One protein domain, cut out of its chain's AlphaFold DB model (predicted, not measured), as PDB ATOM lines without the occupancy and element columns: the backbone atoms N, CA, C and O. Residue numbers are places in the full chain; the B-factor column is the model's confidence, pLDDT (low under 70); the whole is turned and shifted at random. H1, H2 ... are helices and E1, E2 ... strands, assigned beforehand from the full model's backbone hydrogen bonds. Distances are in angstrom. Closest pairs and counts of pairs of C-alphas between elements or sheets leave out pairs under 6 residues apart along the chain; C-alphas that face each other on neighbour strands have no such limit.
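What this domain is: This is residues 53 to 139 of the 348 residues of the protein "Tetrathionate reductase subunit A" of Vibrio ishigakensis (UniProt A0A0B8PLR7). Look first for a small, twisted sheet of three antiparallel strands, E2, E3 and E4, in the middle of a flat body made largely of loops, with the two short helices H2 and H3 grazing it near E4. The loop of residues 53 to 59 and the short strand E1 make one end of the long axis, with the little helix H1 near E1. The printed part has 87 residues, with four named strands and then three named helices along the chain in the order E1 E2 E3 E4 H1 H2 H3; the sheet order is E2 - E3 - E4, and the class is mixed, though under half of the residues, 36, are in named elements. It is compact, with a radius of gyration of the C-alphas of 13.3 A, and spans 41 by 33 by 18 A.

Where its parts are: Find C-alpha 66 at (12.304, 10.518, -47.436); from there E2, residues 66 to 72, runs 19.4 A. E3, residues 81 to 87, runs 19.8 A, and E4, residues 93 to 98, runs 14.2 A to C-alpha 98 at (19.074, 10.684, -31.656). E1 is residues 60 to 62, 6.9 A long. H1 is residues 116 to 119, 5.3 A; H2 is residues 128 to 131, 5.1 A; H3 is residues 133 to 137, 6.4 A, ending at C-alpha 137 at (3.649, 18.523, -33.141).

How they stand to each other: E2, E3 and E4 form a meander, each strand the antiparallel neighbour of the one before. In the hairpin of E2 and E3, at 152 degrees, look for N 69 and O 84, 3.0 A apart, and N 84 and O 69, 2.8 A. In the hairpin of E3 and E4, at 156 degrees, N 83 and O 97 are 2.8 A apart. E2 and E4 are the edge strands, and the sheet is only just strongly twisted, with C-alphas up to 4.3 A off its best plane. H2 is on the sheet but only grazes it with residues 130 to 131; its closest C-alpha pair with E4 is Asn 131 and Ile 96, 5.4 A apart. H3 also only grazes the sheet, and its closest C-alpha pair with E4 is Ile 134 and Ile 93, 6.9 A. H2 and H3 meet only through their link. H1 is only just not on the sheet, with 4 pairs of C-alphas within 10 A; its closest C-alpha pair with E1 is Ser 117 and Gln 61, 6.0 A. E1 pairs with no named strand, but residues 53 to 54 pair antiparallel with its residues 60 to 61. In H3 every O i to N i+4 pair is within hydrogen-bond range; H1 and H2 are too short for such a pair, and each has its 1 O i to N i+3 pair within range.

The domain as a whole: The C-alphas of Glu 56 and His 77 are the two farthest apart, 42.8 A. The printed part has no cut, and its one long link is E4 to H1, residues 99 to 115. The mean pLDDT of the printed part is 92.4, and no printed residue is under 70.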
ATOM      1  N   ARG A  53      18.265   2.938 -47.714       88.31
ATOM      2  CA  ARG A  53      18.332   1.773 -48.608       88.31
ATOM      3  C   ARG A  53      19.774   1.540 -49.034       88.31
ATOM      4  O   ARG A  53      20.571   2.472 -49.040       88.31
ATOM      5  N   LEU A  54      20.108   0.310 -49.402       87.75
ATOM      6  CA  LEU A  54      21.370   0.034 -50.080       87.75
ATOM      7  C   LEU A  54      21.206   0.343 -51.569       87.75
ATOM      8  O   LEU A  54      20.170   0.034 -52.157       87.75
ATOM      9  N   ASN A  55      22.200   0.991 -52.164       85.56
ATOM     10  CA  ASN A  55      22.300   1.098 -53.615       85.56
ATOM     11  C   ASN A  55      22.905  -0.185 -54.216       85.56
ATOM     12  O   ASN A  55      23.273  -1.111 -53.493       85.56
ATOM     13  N   GLU A  56      23.041  -0.220 -55.542       86.44
ATOM     14  CA  GLU A  56      23.557  -1.376 -56.295       86.44
ATOM     15  C   GLU A  56      24.968  -1.816 -55.868       86.44
ATOM     16  O   GLU A  56      25.329  -2.976 -56.028       86.44
ATOM     17  N   VAL A  57      25.750  -0.912 -55.268       88.06
ATOM     18  CA  VAL A  57      27.103  -1.184 -54.753       88.06
ATOM     19  C   VAL A  57      27.139  -1.387 -53.232       88.06
ATOM     20  O   VAL A  57      28.203  -1.311 -52.620       88.06
ATOM     21  N   GLY A  58      25.986  -1.608 -52.593       83.69
ATOM     22  CA  GLY A  58      25.887  -1.909 -51.162       83.69
ATOM     23  C   GLY A  58      26.153  -0.722 -50.229       83.69
ATOM     24  O   GLY A  58      26.387  -0.921 -49.039       83.69
ATOM     25  N   LYS A  59      26.130   0.519 -50.730       85.06
ATOM     26  CA  LYS A  59      26.257   1.729 -49.903       85.06
ATOM     27  C   LYS A  59      24.889   2.237 -49.470       85.06
ATOM     28  O   LYS A  59      23.946   2.253 -50.259       85.06
ATOM     29  N   HIS A  60      24.801   2.708 -48.229       88.19
ATOM     30  CA  HIS A  60      23.597   3.357 -47.726       88.19
ATOM     31  C   HIS A  60      23.325   4.662 -48.482       88.19
ATOM     32  O   HIS A  60      24.193   5.522 -48.616       88.19
ATOM     33  N   GLN A  61      22.088   4.811 -48.930       89.19
ATOM     34  CA  GLN A  61      21.525   6.022 -49.500       89.19
ATOM     35  C   GLN A  61      20.185   6.309 -48.830       89.19
ATOM     36  O   GLN A  61      19.475   5.388 -48.421       89.19
ATOM     37  N   ILE A  62      19.835   7.586 -48.702       90.50
ATOM     38  CA  ILE A  62      18.509   7.960 -48.207       90.50
ATOM     39  C   ILE A  62      17.492   7.542 -49.272       90.50
ATOM     40  O   ILE A  62      17.692   7.810 -50.457       90.50
ATOM     41  N   ALA A  63      16.431   6.849 -48.868       91.38
ATOM     42  CA  ALA A  63      15.369   6.469 -49.789       91.38
ATOM     43  C   ALA A  63      14.712   7.731 -50.389       91.38
ATOM     44  O   ALA A  63      14.487   8.691 -49.654       91.38
ATOM     45  N   PRO A  64      14.356   7.734 -51.686       91.25
ATOM     46  CA  PRO A  64      13.864   8.933 -52.378       91.25
ATOM     47  C   PRO A  64      12.560   9.491 -51.787       91.25
ATOM     48  O   PRO A  64      12.301  10.691 -51.860       91.25
ATOM     49  N   ASP A  65      11.769   8.630 -51.145       94.06
ATOM     50  CA  ASP A  65      10.514   8.982 -50.474       94.06
ATOM     51  C   ASP A  65      10.729   9.834 -49.211       94.06
ATOM     52  O   ASP A  65       9.781  10.417 -48.679       94.06
ATOM     53  N   TYR A  66      11.970   9.915 -48.717       94.75
ATOM     54  CA  TYR A  66      12.304  10.518 -47.436       94.75
ATOM     55  C   TYR A  66      13.417  11.555 -47.539       94.75
ATOM     56  O   TYR A  66      14.291  11.516 -48.404       94.75
ATOM     57  N   CYS A  67      13.428  12.480 -46.587       93.69
ATOM     58  CA  CYS A  67      14.621  13.233 -46.252       93.69
ATOM     59  C   CYS A  67      14.899  13.149 -44.754       93.69
ATOM     60  O   CYS A  67      14.005  12.961 -43.925       93.69
ATOM     61  N   VAL A  68      16.176  13.277 -44.409       93.69
ATOM     62  CA  VAL A  68      16.644  13.253 -43.028       93.69
ATOM     63  C   VAL A  68      17.085  14.658 -42.645       93.69
ATOM     64  O   VAL A  68      17.856  15.291 -43.368       93.69
ATOM     65  N   LYS A  69      16.580  15.165 -41.519       93.25
ATOM     66  CA  LYS A  69      16.903  16.505 -41.005       93.25
ATOM     67  C   LYS A  69      17.366  16.428 -39.557       93.25
ATOM     68  O   LYS A  69      17.020  15.491 -38.840       93.25
ATOM     69  N   HIS A  70      18.120  17.431 -39.118       94.50
ATOM     70  CA  HIS A  70      18.492  17.579 -37.714       94.50
ATOM     71  C   HIS A  70      17.716  18.712 -37.059       94.50
ATOM     72  O   HIS A  70      17.428  19.731 -37.682       94.50
ATOM     73  N   THR A  71      17.387  18.524 -35.789       94.31
ATOM     74  CA  THR A  71      16.787  19.550 -34.935       94.31
ATOM     75  C   THR A  71      17.211  19.312 -33.487       94.31
ATOM     76  O   THR A  71      18.024  18.431 -33.216       94.31
ATOM     77  N   THR A  72      16.686  20.092 -32.549       94.25
ATOM     78  CA  THR A  72      16.997  19.978 -31.120       94.25
ATOM     79  C   THR A  72      15.733  19.674 -30.326       94.25
ATOM     80  O   THR A  72      14.691  20.294 -30.532       94.25
ATOM     81  N   CYS A  73      15.820  18.711 -29.413       94.19
ATOM     82  CA  CYS A  73      14.736  18.348 -28.511       94.19
ATOM     83  C   CYS A  73      14.525  19.432 -27.450       94.19
ATOM     84  O   CYS A  73      15.465  19.783 -26.746       94.19
ATOM     85  N   LEU A  74      13.284  19.893 -27.273       91.75
ATOM     86  CA  LEU A  74      12.911  20.873 -26.239       91.75
ATOM     87  C   LEU A  74      11.930  20.316 -25.195       91.75
ATOM     88  O   LEU A  74      11.321  21.071 -24.444       91.75
ATOM     89  N   GLN A  75      11.796  18.988 -25.122       91.44
ATOM     90  CA  GLN A  75      10.901  18.297 -24.178       91.44
ATOM     91  C   GLN A  75      11.424  18.317 -22.728       91.44
ATOM     92  O   GLN A  75      10.713  18.011 -21.777       91.44
ATOM     93  N   CYS A  76      12.695  18.672 -22.544       89.62
ATOM     94  CA  CYS A  76      13.321  19.000 -21.266       89.62
ATOM     95  C   CYS A  76      14.497  19.950 -21.536       89.62
ATOM     96  O   CYS A  76      14.780  20.266 -22.692       89.62
ATOM     97  N   HIS A  77      15.229  20.367 -20.502       88.31
ATOM     98  CA  HIS A  77      16.379  21.264 -20.679       88.31
ATOM     99  C   HIS A  77      17.671  20.560 -21.146       88.31
ATOM    100  O   HIS A  77      18.730  21.164 -21.193       88.31
ATOM    101  N   SER A  78      17.608  19.273 -21.515       90.31
ATOM    102  CA  SER A  78      18.788  18.534 -21.999       90.31
ATOM    103  C   SER A  78      19.180  18.872 -23.441       90.31
ATOM    104  O   SER A  78      20.229  18.414 -23.884       90.31
ATOM    105  N   GLU A  79      18.311  19.551 -24.199       92.44
ATOM    106  CA  GLU A  79      18.592  20.070 -25.551       92.44
ATOM    107  C   GLU A  79      19.295  19.054 -26.465       92.44
ATOM    108  O   GLU A  79      20.293  19.321 -27.121       92.44
ATOM    109  N   CYS A  80      18.796  17.817 -26.459       94.75
ATOM    110  CA  CYS A  80      19.446  16.721 -27.165       94.75
ATOM    111  C   CYS A  80      19.269  16.879 -28.677       94.75
ATOM    112  O   CYS A  80      18.151  17.114 -29.140       94.75
ATOM    113  N   GLY A  81      20.339  16.684 -29.449       95.88
ATOM    114  CA  GLY A  81      20.256  16.663 -30.907       95.88
ATOM    115  C   GLY A  81      19.365  15.527 -31.410       95.88
ATOM    116  O   GLY A  81      19.509  14.375 -31.010       95.88
ATOM    117  N   LEU A  82      18.455  15.839 -32.324       96.62
ATOM    118  CA  LEU A  82      17.530  14.898 -32.944       96.62
ATOM    119  C   LEU A  82      17.835  14.742 -34.429       96.62
ATOM    120  O   LEU A  82      18.220  15.703 -35.095       96.62
ATOM    121  N   ARG A  83      17.597  13.540 -34.946       95.25
ATOM    122  CA  ARG A  83      17.542  13.228 -36.372       95.25
ATOM    123  C   ARG A  83      16.129  12.775 -36.706       95.25
ATOM    124  O   ARG A  83      15.616  11.843 -36.090       95.25
ATOM    125  N   VAL A  84      15.499  13.463 -37.649       95.50
ATOM    126  CA  VAL A  84      14.094  13.263 -38.002       95.50
ATOM    127  C   VAL A  84      13.969  12.760 -39.431       95.50
ATOM    128  O   VAL A  84      14.613  13.289 -40.339       95.50
ATOM    129  N   LYS A  85      13.145  11.729 -39.607       94.69
ATOM    130  CA  LYS A  85      12.731  11.192 -40.903       94.69
ATOM    131  C   LYS A  85      11.468  11.920 -41.342       94.69
ATOM    132  O   LYS A  85      10.453  11.843 -40.649       94.69
ATOM    133  N   VAL A  86      11.537  12.601 -42.478       95.62
ATOM    134  CA  VAL A  86      10.419  13.343 -43.068       95.62
ATOM    135  C   VAL A  86      10.022  12.678 -44.376       95.62
ATOM    136  O   VAL A  86      10.880  12.420 -45.216       95.62
ATOM    137  N   ASN A  87       8.735  12.408 -44.548       95.38
ATOM    138  CA  ASN A  87       8.163  11.932 -45.800       95.38
ATOM    139  C   ASN A  87       8.065  13.088 -46.801       95.38
ATOM    140  O   ASN A  87       7.418  14.095 -46.517       95.38
ATOM    141  N   ASN A  88       8.700  12.952 -47.964       95.12
ATOM    142  CA  ASN A  88       8.740  14.009 -48.976       95.12
ATOM    143  C   ASN A  88       7.363  14.260 -49.615       95.12
ATOM    144  O   ASN A  88       7.084  15.387 -50.012       95.12
ATOM    145  N   ASN A  89       6.490  13.248 -49.669       93.31
ATOM    146  CA  ASN A  89       5.159  13.362 -50.270       93.31
ATOM    147  C   ASN A  89       4.158  14.042 -49.326       93.31
ATOM    148  O   ASN A  89       3.361  14.867 -49.759       93.31
ATOM    149  N   SER A  90       4.184  13.702 -48.032       93.81
ATOM    150  CA  SER A  90       3.235  14.247 -47.047       93.81
ATOM    151  C   SER A  90       3.772  15.440 -46.252       93.81
ATOM    152  O   SER A  90       3.001  16.124 -45.580       93.81
ATOM    153  N   GLY A  91       5.089  15.662 -46.262       94.31
ATOM    154  CA  GLY A  91       5.768  16.633 -45.401       94.31
ATOM    155  C   GLY A  91       5.751  16.266 -43.912       94.31
ATOM    156  O   GLY A  91       6.160  17.078 -43.079       94.31
ATOM    157  N   LYS A  92       5.266  15.070 -43.545       94.19
ATOM    158  CA  LYS A  92       5.131  14.651 -42.146       94.19
ATOM    159  C   LYS A  92       6.395  13.982 -41.612       94.19
ATOM    160  O   LYS A  92       7.099  13.276 -42.333       94.19
ATOM    161  N   ILE A  93       6.656  14.188 -40.324       95.06
ATOM    162  CA  ILE A  93       7.676  13.466 -39.567       95.06
ATOM    163  C   ILE A  93       7.118  12.087 -39.225       95.06
ATOM    164  O   ILE A  93       6.090  11.989 -38.562       95.06
ATOM    165  N   GLU A  94       7.818  11.038 -39.648       92.38
ATOM    166  CA  GLU A  94       7.441   9.646 -39.360       92.38
ATOM    167  C   GLU A  94       8.265   9.055 -38.211       92.38
ATOM    168  O   GLU A  94       7.819   8.144 -37.526       92.38
ATOM    169  N   ARG A  95       9.480   9.569 -37.972       92.50
ATOM    170  CA  ARG A  95      10.355   9.041 -36.919       92.50
ATOM    171  C   ARG A  95      11.317  10.085 -36.372       92.50
ATOM    172  O   ARG A  95      11.891  10.869 -37.128       92.50
ATOM    173  N   ILE A  96      11.550  10.023 -35.062       95.25
ATOM    174  CA  ILE A  96      12.596  10.767 -34.354       95.25
ATOM    175  C   ILE A  96      13.578   9.771 -33.730       95.25
ATOM    176  O   ILE A  96      13.182   8.898 -32.955       95.25
ATOM    177  N   VAL A  97      14.865   9.937 -34.029       94.44
ATOM    178  CA  VAL A  97      15.979   9.239 -33.370       94.44
ATOM    179  C   VAL A  97      17.013  10.251 -32.874       94.44
ATOM    180  O   VAL A  97      16.920  11.446 -33.167       94.44
ATOM    181  N   GLY A  98      17.996   9.806 -32.094       95.69
ATOM    182  CA  GLY A  98      19.074  10.684 -31.656       95.69
ATOM    183  C   GLY A  98      20.003  11.048 -32.811       95.69
ATOM    184  O   GLY A  98      20.310  10.226 -33.677       95.69
ATOM    185  N   ASN A  99      20.465  12.293 -32.810       96.19
ATOM    186  CA  ASN A  99      21.453  12.768 -33.766       96.19
ATOM    187  C   ASN A  99      22.816  12.096 -33.483       96.19
ATOM    188  O   ASN A  99      23.300  12.197 -32.357       96.19
ATOM    189  N   PRO A 100      23.461  11.420 -34.446       95.75
ATOM    190  CA  PRO A 100      24.763  10.805 -34.195       95.75
ATOM    191  C   PRO A 100      25.881  11.789 -33.877       95.75
ATOM    192  O   PRO A 100      26.820  11.403 -33.198       95.75
ATOM    193  N   TYR A 101      25.775  13.037 -34.329       96.38
ATOM    194  CA  TYR A 101      26.795  14.068 -34.138       96.38
ATOM    195  C   TYR A 101      26.743  14.733 -32.758       96.38
ATOM    196  O   TYR A 101      27.569  15.585 -32.453       96.38
ATOM    197  N   HIS A 102      25.731  14.420 -31.942       95.75
ATOM    198  CA  HIS A 102      25.464  15.160 -30.715       95.75
ATOM    199  C   HIS A 102      25.874  14.350 -29.468       95.75
ATOM    200  O   HIS A 102      25.388  13.231 -29.276       95.75
ATOM    201  N   PRO A 103      26.679  14.918 -28.548       91.94
ATOM    202  CA  PRO A 103      27.201  14.187 -27.385       91.94
ATOM    203  C   PRO A 103      26.095  13.719 -26.429       91.94
ATOM    204  O   PRO A 103      26.168  12.643 -25.838       91.94
ATOM    205  N   ASN A 104      24.991  14.474 -26.328       93.31
ATOM    206  CA  ASN A 104      23.860  14.041 -25.499       93.31
ATOM    207  C   ASN A 104      23.133  12.792 -26.010       93.31
ATOM    208  O   ASN A 104      22.382  12.175 -25.259       93.31
ATOM    209  N   THR A 105      23.324  12.393 -27.264       94.94
ATOM    210  CA  THR A 105      22.623  11.255 -27.874       94.94
ATOM    211  C   THR A 105      23.549  10.080 -28.154       94.94
ATOM    212  O   THR A 105      23.058   8.949 -28.178       94.94
ATOM    213  N   LYS A 106      24.867  10.284 -28.225       93.12
ATOM    214  CA  LYS A 106      25.864   9.229 -28.454       93.12
ATOM    215  C   LYS A 106      27.160   9.537 -27.685       93.12
ATOM    216  O   LYS A 106      27.586  10.684 -27.685       93.12
ATOM    217  N   ILE A 107      27.742   8.540 -27.005       91.06
ATOM    218  CA  ILE A 107      29.007   8.699 -26.254       91.06
ATOM    219  C   ILE A 107      30.159   8.917 -27.237       91.06
ATOM    220  O   ILE A 107      30.820   9.945 -27.213       91.06
ATOM    221  N   ASP A 108      30.318   7.985 -28.167       90.69
ATOM    222  CA  ASP A 108      31.238   8.019 -29.299       90.69
ATOM    223  C   ASP A 108      30.578   8.743 -30.488       90.69
ATOM    224  O   ASP A 108      30.368   8.181 -31.568       90.69
ATOM    225  N   TYR A 109      30.116   9.975 -30.260       94.38
ATOM    226  CA  TYR A 109      29.405  10.749 -31.277       94.38
ATOM    227  C   TYR A 109      30.241  10.909 -32.555       94.38
ATOM    228  O   TYR A 109      31.466  10.982 -32.540       94.38
ATOM    229  N   THR A 110      29.551  10.915 -33.688       95.81
ATOM    230  CA  THR A 110      30.171  11.007 -35.008       95.81
ATOM    231  C   THR A 110      30.755  12.401 -35.226       95.81
ATOM    232  O   THR A 110      30.140  13.397 -34.844       95.81
ATOM    233  N   ASP A 111      31.914  12.482 -35.883       94.94
ATOM    234  CA  ASP A 111      32.507  13.758 -36.282       94.94
ATOM    235  C   ASP A 111      31.567  14.512 -37.234       94.94
ATOM    236  O   ASP A 111      31.050  13.931 -38.192       94.94
ATOM    237  N   ILE A 112      31.341  15.802 -36.980       93.44
ATOM    238  CA  ILE A 112      30.374  16.621 -37.726       93.44
ATOM    239  C   ILE A 112      30.729  16.783 -39.212       93.44
ATOM    240  O   ILE A 112      29.842  17.050 -40.021       93.44
ATOM    241  N   SER A 113      31.998  16.594 -39.584       94.62
ATOM    242  CA  SER A 113      32.446  16.586 -40.980       94.62
ATOM    243  C   SER A 113      32.026  15.319 -41.735       94.62
ATOM    244  O   SER A 113      32.011  15.313 -42.967       94.62
ATOM    245  N   THR A 114      31.632  14.254 -41.025       93.38
ATOM    246  CA  THR A 114      31.160  13.009 -41.641       93.38
ATOM    247  C   THR A 114      29.847  13.266 -42.384       93.38
ATOM    248  O   THR A 114      28.875  13.698 -41.757       93.38
ATOM    249  N   PRO A 115      29.742  12.958 -43.690       90.06
ATOM    250  CA  PRO A 115      28.507  13.160 -44.440       90.06
ATOM    251  C   PRO A 115      27.328  12.393 -43.836       90.06
ATOM    252  O   PRO A 115      27.470  11.235 -43.448       90.06
ATOM    253  N   ILE A 116      26.136  13.000 -43.834       87.94
ATOM    254  CA  ILE A 116      24.914  12.375 -43.289       87.94
ATOM    255  C   ILE A 116      24.663  11.004 -43.919       87.94
ATOM    256  O   ILE A 116      24.289  10.073 -43.210       87.94
ATOM    257  N   SER A 117      24.933  10.852 -45.219       84.94
ATOM    258  CA  SER A 117      24.797   9.586 -45.947       84.94
ATOM    259  C   SER A 117      25.617   8.432 -45.357       84.94
ATOM    260  O   SER A 117      25.219   7.278 -45.484       84.94
ATOM    261  N   ALA A 118      26.714   8.728 -44.657       88.56
ATOM    262  CA  ALA A 118      27.558   7.744 -43.988       88.56
ATOM    263  C   ALA A 118      27.104   7.420 -42.549       88.56
ATOM    264  O   ALA A 118      27.715   6.589 -41.884       88.56
ATOM    265  N   THR A 119      26.020   8.030 -42.058       91.19
ATOM    266  CA  THR A 119      25.544   7.863 -40.671       91.19
ATOM    267  C   THR A 119      24.356   6.916 -40.519       91.19
ATOM    268  O   THR A 119      23.725   6.877 -39.462       91.19
ATOM    269  N   ALA A 120      24.035   6.127 -41.548       89.12
ATOM    270  CA  ALA A 120      22.912   5.189 -41.512       89.12
ATOM    271  C   ALA A 120      22.988   4.227 -40.310       89.12
ATOM    272  O   ALA A 120      22.027   4.113 -39.550       89.12
ATOM    273  N   ALA A 121      24.161   3.623 -40.095       87.06
ATOM    274  CA  ALA A 121      24.426   2.700 -38.989       87.06
ATOM    275  C   ALA A 121      24.808   3.401 -37.669       87.06
ATOM    276  O   ALA A 121      24.767   2.788 -36.606       87.06
ATOM    277  N   ALA A 122      25.155   4.689 -37.713       89.00
ATOM    278  CA  ALA A 122      25.468   5.484 -36.532       89.00
ATOM    279  C   ALA A 122      24.195   6.206 -36.077       89.00
ATOM    280  O   ALA A 122      23.917   7.324 -36.498       89.00
ATOM    281  N   VAL A 123      23.370   5.560 -35.255       88.62
ATOM    282  CA  VAL A 123      22.146   6.176 -34.719       88.62
ATOM    283  C   VAL A 123      22.387   6.620 -33.281       88.62
ATOM    284  O   VAL A 123      22.905   5.855 -32.473       88.62
ATOM    285  N   GLY A 124      22.010   7.855 -32.945       93.88
ATOM    286  CA  GLY A 124      21.999   8.307 -31.558       93.88
ATOM    287  C   GLY A 124      20.765   7.802 -30.806       93.88
ATOM    288  O   GLY A 124      19.703   7.552 -31.379       93.88
ATOM    289  N   THR A 125      20.874   7.725 -29.488       94.25
ATOM    290  CA  THR A 125      19.739   7.436 -28.599       94.25
ATOM    291  C   THR A 125      18.872   8.673 -28.369       94.25
ATOM    292  O   THR A 125      19.340   9.810 -28.427       94.25
ATOM    293  N   VAL A 126      17.589   8.454 -28.097       94.00
ATOM    294  CA  VAL A 126      16.650   9.487 -27.652       94.00
ATOM    295  C   VAL A 126      15.704   8.866 -26.627       94.00
ATOM    296  O   VAL A 126      15.294   7.718 -26.780       94.00
ATOM    297  N   CYS A 127      15.379   9.594 -25.558       92.88
ATOM    298  CA  CYS A 127      14.440   9.103 -24.549       92.88
ATOM    299  C   CYS A 127      12.988   9.149 -25.054       92.88
ATOM    300  O   CYS A 127      12.683   9.835 -26.032       92.88
ATOM    301  N   ALA A 128      12.080   8.485 -24.333       92.25
ATOM    302  CA  ALA A 128      10.659   8.419 -24.686       92.25
ATOM    303  C   ALA A 128      10.031   9.804 -24.919       92.25
ATOM    304  O   ALA A 128       9.329   9.996 -25.902       92.25
ATOM    305  N   ARG A 129      10.373  10.806 -24.093       93.06
ATOM    306  CA  ARG A 129       9.893  12.190 -24.266       93.06
ATOM    307  C   ARG A 129      10.315  12.794 -25.603       93.06
ATOM    308  O   ARG A 129       9.512  13.419 -26.277       93.06
ATOM    309  N   GLY A 130      11.582  12.615 -25.988       93.94
ATOM    310  CA  GLY A 130      12.086  13.136 -27.258       93.94
ATOM    311  C   GLY A 130      11.473  12.422 -28.462       93.94
ATOM    312  O   GLY A 130      11.169  13.072 -29.458       93.94
ATOM    313  N   ASN A 131      11.247  11.110 -28.355       92.62
ATOM    314  CA  ASN A 131      10.576  10.327 -29.390       92.62
ATOM    315  C   ASN A 131       9.093  10.725 -29.547       92.62
ATOM    316  O   ASN A 131       8.651  10.962 -30.668       92.62
ATOM    317  N   ALA A 132       8.385  10.942 -28.434       93.44
ATOM    318  CA  ALA A 132       7.003  11.432 -28.390       93.44
ATOM    319  C   ALA A 132       6.834  12.886 -28.879       93.44
ATOM    320  O   ALA A 132       5.718  13.390 -28.969       93.44
ATOM    321  N   GLY A 133       7.915  13.582 -29.257       93.81
ATOM    322  CA  GLY A 133       7.824  14.932 -29.820       93.81
ATOM    323  C   GLY A 133       6.993  15.024 -31.108       93.81
ATOM    324  O   GLY A 133       6.515  16.110 -31.432       93.81
ATOM    325  N   ILE A 134       6.794  13.903 -31.816       94.00
ATOM    326  CA  ILE A 134       5.870  13.808 -32.958       94.00
ATOM    327  C   ILE A 134       4.428  14.085 -32.509       94.00
ATOM    328  O   ILE A 134       3.733  14.865 -33.158       94.00
ATOM    329  N   GLU A 135       4.004  13.510 -31.380       93.12
ATOM    330  CA  GLU A 135       2.647  13.666 -30.846       93.12
ATOM    331  C   GLU A 135       2.381  15.113 -30.436       93.12
ATOM    332  O   GLU A 135       1.332  15.649 -30.756       93.12
ATOM    333  N   THR A 136       3.362  15.808 -29.845       91.50
ATOM    334  CA  THR A 136       3.223  17.246 -29.539       91.50
ATOM    335  C   THR A 136       3.041  18.099 -30.800       91.50
ATOM    336  O   THR A 136       2.340  19.110 -30.783       91.50
ATOM    337  N   LEU A 137       3.714  17.746 -31.902       92.38
ATOM    338  CA  LEU A 137       3.649  18.523 -33.141       92.38
ATOM    339  C   LEU A 137       2.292  18.368 -33.839       92.38
ATOM    340  O   LEU A 137       1.778  19.360 -34.371       92.38
ATOM    341  N   TYR A 138       1.770  17.140 -33.845       94.00
ATOM    342  CA  TYR A 138       0.535  16.732 -34.521       94.00
ATOM    343  C   TYR A 138      -0.656  16.549 -33.576       94.00
ATOM    344  O   TYR A 138      -1.643  15.937 -33.972       94.00
ATOM    345  N   ASP A 139      -0.570  17.089 -32.361       95.25
ATOM    346  CA  ASP A 139      -1.657  17.080 -31.387       95.25
ATOM    347  C   ASP A 139      -2.918  17.713 -32.000       95.25
ATOM    348  O   ASP A 139      -2.883  18.850 -32.487       95.25
TER     349      ASP A 139